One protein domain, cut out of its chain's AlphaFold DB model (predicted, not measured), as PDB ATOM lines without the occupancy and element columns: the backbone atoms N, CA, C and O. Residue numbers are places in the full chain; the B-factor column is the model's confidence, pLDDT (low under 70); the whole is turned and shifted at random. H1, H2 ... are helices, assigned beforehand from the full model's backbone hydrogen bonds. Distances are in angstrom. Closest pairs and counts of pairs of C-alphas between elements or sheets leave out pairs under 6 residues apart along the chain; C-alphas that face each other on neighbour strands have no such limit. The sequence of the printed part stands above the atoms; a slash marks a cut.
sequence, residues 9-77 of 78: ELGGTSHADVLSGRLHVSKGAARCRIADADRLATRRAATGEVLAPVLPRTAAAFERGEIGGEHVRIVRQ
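What this domain is: This is residues 9 to 77 of the 78 residues of the protein "DUF222 domain-containing protein" of Mycobacteroides chelonae (UniProt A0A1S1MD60). A long helix, H2, makes a bridge between two ends of the model: H1 packs across it toward its first residues, and H3 packs on its last residues, with H4 nearby and running alongside H3 the opposite way. Between H2 and H3 the chain runs out and folds back as a long, narrow loop, residues 41 to 55, which holds no named element. The printed part has 69 residues with four named helices, in the order H1, H2, H3, H4, and no named strand; the class is all helix. The whole is only just loose, close to compact, with a radius of gyration of the C-alphas of 13.6 A and spans of 33 by 33 by 22 A.

How they stand to each other: Go from residue 9 to H1, residues 15 to 23, and on to H2, residues 27 to 40, the hub, which touches H1, H3, residues 56 to 63, and H4, residues 69 to 75. H1 and H2 touch closest at the C-alphas of Ala 16 and Ala 30, 5.0 A apart, and are about perpendicular at 71 degrees, only just past steep. Farther along, H2 touches H3 with residues 39 to 40 alone; the closest C-alphas are those of Leu 40 and Ala 59, 4.7 A apart, at a steep tilt of 47 degrees, opposite ways. H2 and H4 only just touch, with 3 pairs of C-alphas within 8 A, through residue 36 of H2 alone; the closest, Asp 36 and Val 72, are 7.2 A apart, at a steep tilt of 50 degrees, the same way. The packing of the helices that touch is mostly crossed. H3 and H4 are close but not clearly touching, with the C-alphas of Thr 58 and Val 72 closest at 7.2 A, at a shallow tilt of 16 degrees, opposite ways. H1 is apart from H3 and from H4. In the link between H2 and H3, look at residues 43 to 44, which pair with residues 50 to 51, antiparallel. Every O i to N i+4 pair is within hydrogen-bond range in H1, H3 and H4; in H2 it is 9 of 10.

Where its parts are: Find C-alpha 15 at (196.204, 145.133, 195.356), where H1 begins; it runs 11.7 A to C-alpha 23. H2 begins at C-alpha 27, (190.500, 150.846, 200.201), and runs 19.7 A to C-alpha 40. H3 runs 10.6 A from C-alpha 56 to C-alpha 63, and H4 runs 9.8 A from C-alpha 69 to C-alpha 75 at (173.549, 141.869, 189.053).

The domain as a whole: The two C-alphas farthest apart are those of His 24 and Thr 47, 35.8 A. The links H1 to H2 and H3 to H4 are tight, and H2 to H3 is long, with 15 residues. The printed part has no cut. Its mean pLDDT is 95.0, and no printed residue is under 70.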
ATOM      1  N   GLU A   9     205.724 143.631 194.797       96.81
ATOM      2  CA  GLU A   9     206.503 144.230 193.698       96.81
ATOM      3  C   GLU A   9     206.027 145.651 193.362       96.81
ATOM      4  O   GLU A   9     206.795 146.486 192.893       96.81
ATOM      5  N   LEU A  10     204.752 145.941 193.629       95.81
ATOM      6  CA  LEU A  10     204.143 147.254 193.431       95.81
ATOM      7  C   LEU A  10     204.273 148.193 194.644       95.81
ATOM      8  O   LEU A  10     203.782 149.326 194.562       95.81
ATOM      9  N   GLY A  11     204.928 147.753 195.724       95.88
ATOM     10  CA  GLY A  11     205.188 148.542 196.933       95.88
ATOM     11  C   GLY A  11     204.016 148.632 197.915       95.88
ATOM     12  O   GLY A  11     203.950 149.582 198.687       95.88
ATOM     13  N   GLY A  12     203.071 147.688 197.882       96.44
ATOM     14  CA  GLY A  12     201.914 147.671 198.779       96.44
ATOM     15  C   GLY A  12     201.651 146.313 199.422       96.44
ATOM     16  O   GLY A  12     202.164 145.273 199.014       96.44
ATOM     17  N   THR A  13     200.797 146.319 200.442       97.31
ATOM     18  CA  THR A  13     200.457 145.105 201.212       97.31
ATOM     19  C   THR A  13     199.332 144.279 200.575       97.31
ATOM     20  O   THR A  13     199.124 143.118 200.911       97.31
ATOM     21  N   SER A  14     198.581 144.876 199.644       97.62
ATOM     22  CA  SER A  14     197.522 144.227 198.864       97.62
ATOM     23  C   SER A  14     197.235 145.019 197.584       97.62
ATOM     24  O   SER A  14     197.539 146.208 197.517       97.62
ATOM     25  N   HIS A  15     196.598 144.410 196.577       96.88
ATOM     26  CA  HIS A  15     196.204 145.133 195.356       96.88
ATOM     27  C   HIS A  15     195.299 146.334 195.671       96.88
ATOM     28  O   HIS A  15     195.434 147.393 195.069       96.88
ATOM     29  N   ALA A  16     194.411 146.200 196.663       98.06
ATOM     30  CA  ALA A  16     193.557 147.297 197.100       98.06
ATOM     31  C   ALA A  16     194.350 148.441 197.758       98.06
ATOM     32  O   ALA A  16     193.985 149.596 197.583       98.06
ATOM     33  N   ASP A  17     195.420 148.131 198.493       98.19
ATOM     34  CA  ASP A  17     196.331 149.116 199.091       98.19
ATOM     35  C   ASP A  17     197.093 149.888 198.007       98.19
ATOM     36  O   ASP A  17     197.060 151.117 197.980       98.19
ATOM     37  N   VAL A  18     197.657 149.162 197.033       98.12
ATOM     38  CA  VAL A  18     198.332 149.744 195.862       98.12
ATOM     39  C   VAL A  18     197.392 150.667 195.084       98.12
ATOM     40  O   VAL A  18     197.748 151.805 194.778       98.12
ATOM     41  N   LEU A  19     196.180 150.203 194.768       97.56
ATOM     42  CA  LEU A  19     195.195 150.996 194.030       97.56
ATOM     43  C   LEU A  19     194.694 152.193 194.839       97.56
ATOM     44  O   LEU A  19     194.509 153.266 194.275       97.56
ATOM     45  N   SER A  20     194.487 152.026 196.145       98.38
ATOM     46  CA  SER A  20     194.075 153.109 197.040       98.38
ATOM     47  C   SER A  20     195.104 154.240 197.044       98.38
ATOM     48  O   SER A  20     194.722 155.389 196.830       98.38
ATOM     49  N   GLY A  21     196.393 153.909 197.186       97.88
ATOM     50  CA  GLY A  21     197.480 154.889 197.148       97.88
ATOM     51  C   GLY A  21     197.657 155.545 195.777       97.88
ATOM     52  O   GLY A  21     197.764 156.763 195.691       97.88
ATOM     53  N   ARG A  22     197.638 154.769 194.685       96.81
ATOM     54  CA  ARG A  22     197.882 155.304 193.331       96.81
ATOM     55  C   ARG A  22     196.713 156.108 192.766       96.81
ATOM     56  O   ARG A  22     196.931 157.074 192.043       96.81
ATOM     57  N   LEU A  23     195.480 155.698 193.063       96.81
ATOM     58  CA  LEU A  23     194.270 156.331 192.529       96.81
ATOM     59  C   LEU A  23     193.635 157.328 193.506       96.81
ATOM     60  O   LEU A  23     192.614 157.915 193.165       96.81
ATOM     61  N   HIS A  24     194.203 157.509 194.703       97.75
ATOM     62  CA  HIS A  24     193.661 158.370 195.762       97.75
ATOM     63  C   HIS A  24     192.193 158.057 196.108       97.75
ATOM     64  O   HIS A  24     191.364 158.944 196.297       97.75
ATOM     65  N   VAL A  25     191.858 156.768 196.195       97.19
ATOM     66  CA  VAL A  25     190.517 156.285 196.569       97.19
ATOM     67  C   VAL A  25     190.568 155.518 197.881       97.19
ATOM     68  O   VAL A  25     191.618 155.017 198.277       97.19
ATOM     69  N   SER A  26     189.427 155.356 198.552       98.12
ATOM     70  CA  SER A  26     189.364 154.498 199.738       98.12
ATOM     71  C   SER A  26     189.707 153.041 199.394       98.12
ATOM     72  O   SER A  26     189.415 152.554 198.297       98.12
ATOM     73  N   LYS A  27     190.254 152.293 200.362       97.38
ATOM     74  CA  LYS A  27     190.500 150.846 200.201       97.38
ATOM     75  C   LYS A  27     189.221 150.075 199.855       97.38
ATOM     76  O   LYS A  27     189.281 149.094 199.123       97.38
ATOM     77  N   GLY A  28     188.061 150.518 200.351       97.12
ATOM     78  CA  GLY A  28     186.759 149.955 199.978       97.12
ATOM     79  C   GLY A  28     186.462 150.135 198.489       97.12
ATOM     80  O   GLY A  28     186.192 149.161 197.795       97.12
ATOM     81  N   ALA A  29     186.624 151.353 197.970       95.62
ATOM     82  CA  ALA A  29     186.407 151.646 196.556       95.62
ATOM     83  C   ALA A  29     187.432 150.953 195.637       95.62
ATOM     84  O   ALA A  29     187.104 150.601 194.502       95.62
ATOM     85  N   ALA A  30     188.663 150.735 196.108       97.44
ATOM     86  CA  ALA A  30     189.656 149.926 195.405       97.44
ATOM     87  C   ALA A  30     189.241 148.445 195.326       97.44
ATOM     88  O   ALA A  30     189.315 147.844 194.257       97.44
ATOM     89  N   ARG A  31     188.743 147.868 196.429       96.25
ATOM     90  CA  ARG A  31     188.218 146.489 196.441       96.25
ATOM     91  C   ARG A  31     187.006 146.323 195.532       96.25
ATOM     92  O   ARG A  31     186.953 145.332 194.815       96.25
ATOM     93  N   CYS A  32     186.075 147.281 195.528       93.50
ATOM     94  CA  CYS A  32     184.932 147.240 194.613       93.50
ATOM     95  C   CYS A  32     185.397 147.179 193.155       93.50
ATOM     96  O   CYS A  32     184.979 146.286 192.434       93.50
ATOM     97  N   ARG A  33     186.355 148.028 192.757       94.06
ATOM     98  CA  ARG A  33     186.921 148.009 191.396       94.06
ATOM     99  C   ARG A  33     187.553 146.669 191.024       94.06
ATOM    100  O   ARG A  33     187.325 146.196 189.919       94.06
ATOM    101  N   ILE A  34     188.324 146.057 191.930       94.50
ATOM    102  CA  ILE A  34     188.900 144.718 191.702       94.50
ATOM    103  C   ILE A  34     187.774 143.699 191.490       94.50
ATOM    104  O   ILE A  34     187.769 142.972 190.504       94.50
ATOM    105  N   ALA A  35     186.787 143.697 192.381       93.06
ATOM    106  CA  ALA A  35     185.691 142.741 192.340       93.06
ATOM    107  C   ALA A  35     184.774 142.924 191.113       93.06
ATOM    108  O   ALA A  35     184.177 141.960 190.634       93.06
ATOM    109  N   ASP A  36     184.644 144.152 190.613       93.50
ATOM    110  CA  ASP A  36     183.926 144.448 189.376       93.50
ATOM    111  C   ASP A  36     184.742 143.993 188.161       93.50
ATOM    112  O   ASP A  36     184.197 143.345 187.267       93.50
ATOM    113  N   ALA A  37     186.059 144.231 188.156       93.19
ATOM    114  CA  ALA A  37     186.953 143.756 187.100       93.19
ATOM    115  C   ALA A  37     186.914 142.226 186.951       93.19
ATOM    116  O   ALA A  37     186.857 141.743 185.824       93.19
ATOM    117  N   ASP A  38     186.815 141.465 188.045       92.19
ATOM    118  CA  ASP A  38     186.680 139.997 187.993       92.19
ATOM    119  C   ASP A  38     185.475 139.522 187.160       92.19
ATOM    120  O   ASP A  38     185.463 138.405 186.632       92.19
ATOM    121  N   ARG A  39     184.428 140.350 187.048       94.19
ATOM    122  CA  ARG A  39     183.186 140.010 186.339       94.19
ATOM    123  C   ARG A  39     183.067 140.682 184.980       94.19
ATOM    124  O   ARG A  39     182.488 140.088 184.066       94.19
ATOM    125  N   LEU A  40     183.580 141.902 184.870       96.00
ATOM    126  CA  LEU A  40     183.374 142.775 183.719       96.00
ATOM    127  C   LEU A  40     184.580 142.839 182.784       96.00
ATOM    128  O   LEU A  40     184.403 143.139 181.607       96.00
ATOM    129  N   ALA A  41     185.789 142.542 183.265       93.44
ATOM    130  CA  ALA A  41     186.971 142.567 182.418       93.44
ATOM    131  C   ALA A  41     187.039 141.334 181.508       93.44
ATOM    132  O   ALA A  41     186.548 140.244 181.818       93.44
ATOM    133  N   THR A  42     187.707 141.518 180.375       92.94
ATOM    134  CA  THR A  42     188.087 140.429 179.476       92.94
ATOM    135  C   THR A  42     189.012 139.444 180.197       92.94
ATOM    136  O   THR A  42     189.900 139.850 180.950       92.94
ATOM    137  N   ARG A  43     188.823 138.144 179.958       93.06
ATOM    138  CA  ARG A  43     189.560 137.065 180.633       93.06
ATOM    139  C   ARG A  43     190.493 136.346 179.665       93.06
ATOM    140  O   ARG A  43     190.429 136.552 178.454       93.06
ATOM    141  N   ARG A  44     191.360 135.486 180.194       91.50
ATOM    142  CA  ARG A  44     192.224 134.614 179.393       91.50
ATOM    143  C   ARG A  44     192.018 133.154 179.772       91.50
ATOM    144  O   ARG A  44     191.943 132.838 180.958       91.50
ATOM    145  N   ALA A  45     191.926 132.287 178.771       91.12
ATOM    146  CA  ALA A  45     191.965 130.842 178.955       91.12
ATOM    147  C   ALA A  45     193.378 130.388 179.359       91.12
ATOM    148  O   ALA A  45     194.353 131.107 179.137       91.12
ATOM    149  N   ALA A  46     193.505 129.163 179.875       89.62
ATOM    150  CA  ALA A  46     194.812 128.555 180.153       89.62
ATOM    151  C   ALA A  46     195.695 128.450 178.892       89.62
ATOM    152  O   ALA A  46     196.916 128.525 178.982       89.62
ATOM    153  N   THR A  47     195.074 128.341 177.715       93.62
ATOM    154  CA  THR A  47     195.734 128.342 176.398       93.62
ATOM    155  C   THR A  47     196.113 129.743 175.903       93.62
ATOM    156  O   THR A  47     196.746 129.878 174.862       93.62
ATOM    157  N   GLY A  48     195.745 130.802 176.633       90.12
ATOM    158  CA  GLY A  48     196.050 132.197 176.299       90.12
ATOM    159  C   GLY A  48     194.985 132.915 175.463       90.12
ATOM    160  O   GLY A  48     195.064 134.142 175.315       90.12
ATOM    161  N   GLU A  49     193.976 132.191 174.973       93.19
ATOM    162  CA  GLU A  49     192.845 132.755 174.232       93.19
ATOM    163  C   GLU A  49     192.095 133.802 175.049       93.19
ATOM    164  O   GLU A  49     191.913 133.676 176.263       93.19
ATOM    165  N   VAL A  50     191.651 134.850 174.364       92.69
ATOM    166  CA  VAL A  50     190.869 135.922 174.966       92.69
ATOM    167  C   VAL A  50     189.424 135.454 175.113       92.69
ATOM    168  O   VAL A  50     188.766 135.127 174.130       92.69
ATOM    169  N   LEU A  51     188.931 135.441 176.346       93.69
ATOM    170  CA  LEU A  51     187.572 135.047 176.687       93.69
ATOM    171  C   LEU A  51     186.734 136.274 177.034       93.69
ATOM    172  O   LEU A  51     187.208 137.209 177.687       93.69
ATOM    173  N   ALA A  52     185.456 136.224 176.666       94.56
ATOM    174  CA  ALA A  52     184.494 137.243 177.054       94.56
ATOM    175  C   ALA A  52     184.427 137.410 178.593       94.56
ATOM    176  O   ALA A  52     184.698 136.453 179.347       94.56
ATOM    177  N   PRO A  53     184.026 138.602 179.076       96.19
ATOM    178  CA  PRO A  53     183.720 138.820 180.486       96.19
ATOM    179  C   PRO A  53     182.748 137.775 181.038       96.19
ATOM    180  O   PRO A  53     181.995 137.152 180.288       96.19
ATOM    181  N   VAL A  54     182.741 137.584 182.358       95.62
ATOM    182  CA  VAL A  54     181.770 136.685 183.014       95.62
ATOM    183  C   VAL A  54     180.342 137.156 182.735       95.62
ATOM    184  O   VAL A  54     179.455 136.342 182.505       95.62
ATOM    185  N   LEU A  55     180.138 138.475 182.728       95.88
ATOM    186  CA  LEU A  55     178.854 139.117 182.474       95.88
ATOM    187  C   LEU A  55     178.950 139.995 181.216       95.88
ATOM    188  O   LEU A  55     179.056 141.214 181.334       95.88
ATOM    189  N   PRO A  56     178.924 139.420 179.999       96.06
ATOM    190  CA  PRO A  56     179.248 140.157 178.776       96.06
ATOM    191  C   PRO A  56     178.260 141.292 178.472       96.06
ATOM    192  O   PRO A  56     178.670 142.369 178.052       96.06
ATOM    193  N   ARG A  57     176.960 141.098 178.739       96.62
ATOM    194  CA  ARG A  57     175.951 142.161 178.556       96.62
ATOM    195  C   ARG A  57     176.122 143.290 179.570       96.62
ATOM    196  O   ARG A  57     176.032 144.457 179.206       96.62
ATOM    197  N   THR A  58     176.388 142.942 180.828       97.19
ATOM    198  CA  THR A  58     176.626 143.907 181.907       97.19
ATOM    199  C   THR A  58     177.907 144.693 181.659       97.19
ATOM    200  O   THR A  58     177.902 145.905 181.818       97.19
ATOM    201  N   ALA A  59     178.975 144.032 181.205       96.69
ATOM    202  CA  ALA A  59     180.223 144.683 180.820       96.69
ATOM    203  C   ALA A  59     179.983 145.708 179.705       96.69
ATOM    204  O   ALA A  59     180.335 146.870 179.866       96.69
ATOM    205  N   ALA A  60     179.270 145.318 178.643       97.06
ATOM    206  CA  ALA A  60     178.954 146.224 177.542       97.06
ATOM    207  C   ALA A  60     178.106 147.435 177.988       97.06
ATOM    208  O   ALA A  60     178.346 148.549 177.536       97.06
ATOM    209  N   ALA A  61     177.120 147.245 178.872       96.94
ATOM    210  CA  ALA A  61     176.323 148.350 179.418       96.94
ATOM    211  C   ALA A  61     177.148 149.269 180.341       96.94
ATOM    212  O   ALA A  61     176.985 150.488 180.312       96.94
ATOM    213  N   PHE A  62     178.057 148.696 181.138       96.00
ATOM    214  CA  PHE A  62     178.957 149.444 182.018       96.00
ATOM    215  C   PHE A  62     179.951 150.296 181.216       96.00
ATOM    216  O   PHE A  62     180.126 151.472 181.516       96.00
ATOM    217  N   GLU A  63     180.543 149.745 180.151       94.88
ATOM    218  CA  GLU A  63     181.451 150.469 179.243       94.88
ATOM    219  C   GLU A  63     180.763 151.633 178.520       94.88
ATOM    220  O   GLU A  63     181.371 152.685 178.330       94.88
ATOM    221  N   ARG A  64     179.480 151.479 178.162       97.19
ATOM    222  CA  ARG A  64     178.663 152.566 177.591       97.19
ATOM    223  C   ARG A  64     178.207 153.602 178.627       97.19
ATOM    224  O   ARG A  64     177.621 154.609 178.246       97.19
ATOM    225  N   GLY A  65     178.454 153.371 179.919       96.00
ATOM    226  CA  GLY A  65     178.026 154.258 181.004       96.00
ATOM    227  C   GLY A  65     176.530 154.187 181.331       96.00
ATOM    228  O   GLY A  65     176.032 155.023 182.079       96.00
ATOM    229  N   GLU A  66     175.807 153.194 180.808       97.88
ATOM    230  CA  GLU A  66     174.371 153.006 181.066       97.88
ATOM    231  C   GLU A  66     174.105 152.519 182.494       97.88
ATOM    232  O   GLU A  66     173.041 152.766 183.058       97.88
ATOM    233  N   ILE A  67     175.080 151.825 183.089       95.94
ATOM    234  CA  ILE A  67     175.005 151.310 184.452       95.94
ATOM    235  C   ILE A  67     176.289 151.610 185.234       95.94
ATOM    236  O   ILE A  67     177.397 151.428 184.742       95.94
ATOM    237  N   GLY A  68     176.137 152.052 186.484       92.19
ATOM    238  CA  GLY A  68     177.238 152.212 187.442       92.19
ATOM    239  C   GLY A  68     177.493 150.985 188.331       92.19
ATOM    240  O   GLY A  68     176.778 149.984 188.271       92.19
ATOM    241  N   GLY A  69     178.486 151.097 189.219       90.12
ATOM    242  CA  GLY A  69     178.926 150.004 190.103       90.12
ATOM    243  C   GLY A  69     177.843 149.449 191.036       90.12
ATOM    244  O   GLY A  69     177.853 148.263 191.349       90.12
ATOM    245  N   GLU A  70     176.854 150.258 191.426       92.19
ATOM    246  CA  GLU A  70     175.741 149.772 192.253       92.19
ATOM    247  C   GLU A  70     174.864 148.752 191.507       92.19
ATOM    248  O   GLU A  70     174.533 147.699 192.051       92.19
ATOM    249  N   HIS A  71     174.569 148.992 190.225       94.62
ATOM    250  CA  HIS A  71     173.856 148.017 189.396       94.62
ATOM    251  C   HIS A  71     174.672 146.734 189.232       94.62
ATOM    252  O   HIS A  71     174.128 145.639 189.346       94.62
ATOM    253  N   VAL A  72     175.987 146.855 189.019       93.44
ATOM    254  CA  VAL A  72     176.899 145.704 188.917       93.44
ATOM    255  C   VAL A  72     176.851 144.870 190.200       93.44
ATOM    256  O   VAL A  72     176.754 143.645 190.135       93.44
ATOM    257  N   ARG A  73     176.842 145.515 191.372       91.88
ATOM    258  CA  ARG A  73     176.738 144.851 192.678       91.88
ATOM    259  C   ARG A  73     175.436 144.066 192.848       91.88
ATOM    260  O   ARG A  73     175.456 143.009 193.475       91.88
ATOM    261  N   ILE A  74     174.326 144.566 192.307       94.44
ATOM    262  CA  ILE A  74     173.030 143.872 192.311       94.44
ATOM    263  C   ILE A  74     173.047 142.699 191.328       94.44
ATOM    264  O   ILE A  74     172.724 141.581 191.714       94.44
ATOM    265  N   VAL A  75     173.493 142.918 190.087       94.38
ATOM    266  CA  VAL A  75     173.549 141.869 189.053       94.38
ATOM    267  C   VAL A  75     174.390 140.675 189.506       94.38
ATOM    268  O   VAL A  75     174.038 139.539 189.226       94.38
ATOM    269  N   ARG A  76     175.473 140.916 190.251       89.19
ATOM    270  CA  ARG A  76     176.359 139.867 190.782       89.19
ATOM    271  C   ARG A  76     175.721 138.948 191.833       89.19
ATOM    272  O   ARG A  76     176.382 137.990 192.231       89.19
ATOM    273  N   GLN A  77     174.527 139.265 192.331       89.25
ATOM    274  CA  GLN A  77     173.811 138.453 193.326       89.25
ATOM    275  C   GLN A  77     172.929 137.369 192.693       89.25
ATOM    276  O   GLN A  77     172.424 136.517 193.422       89.25
TER     277      GLN A  77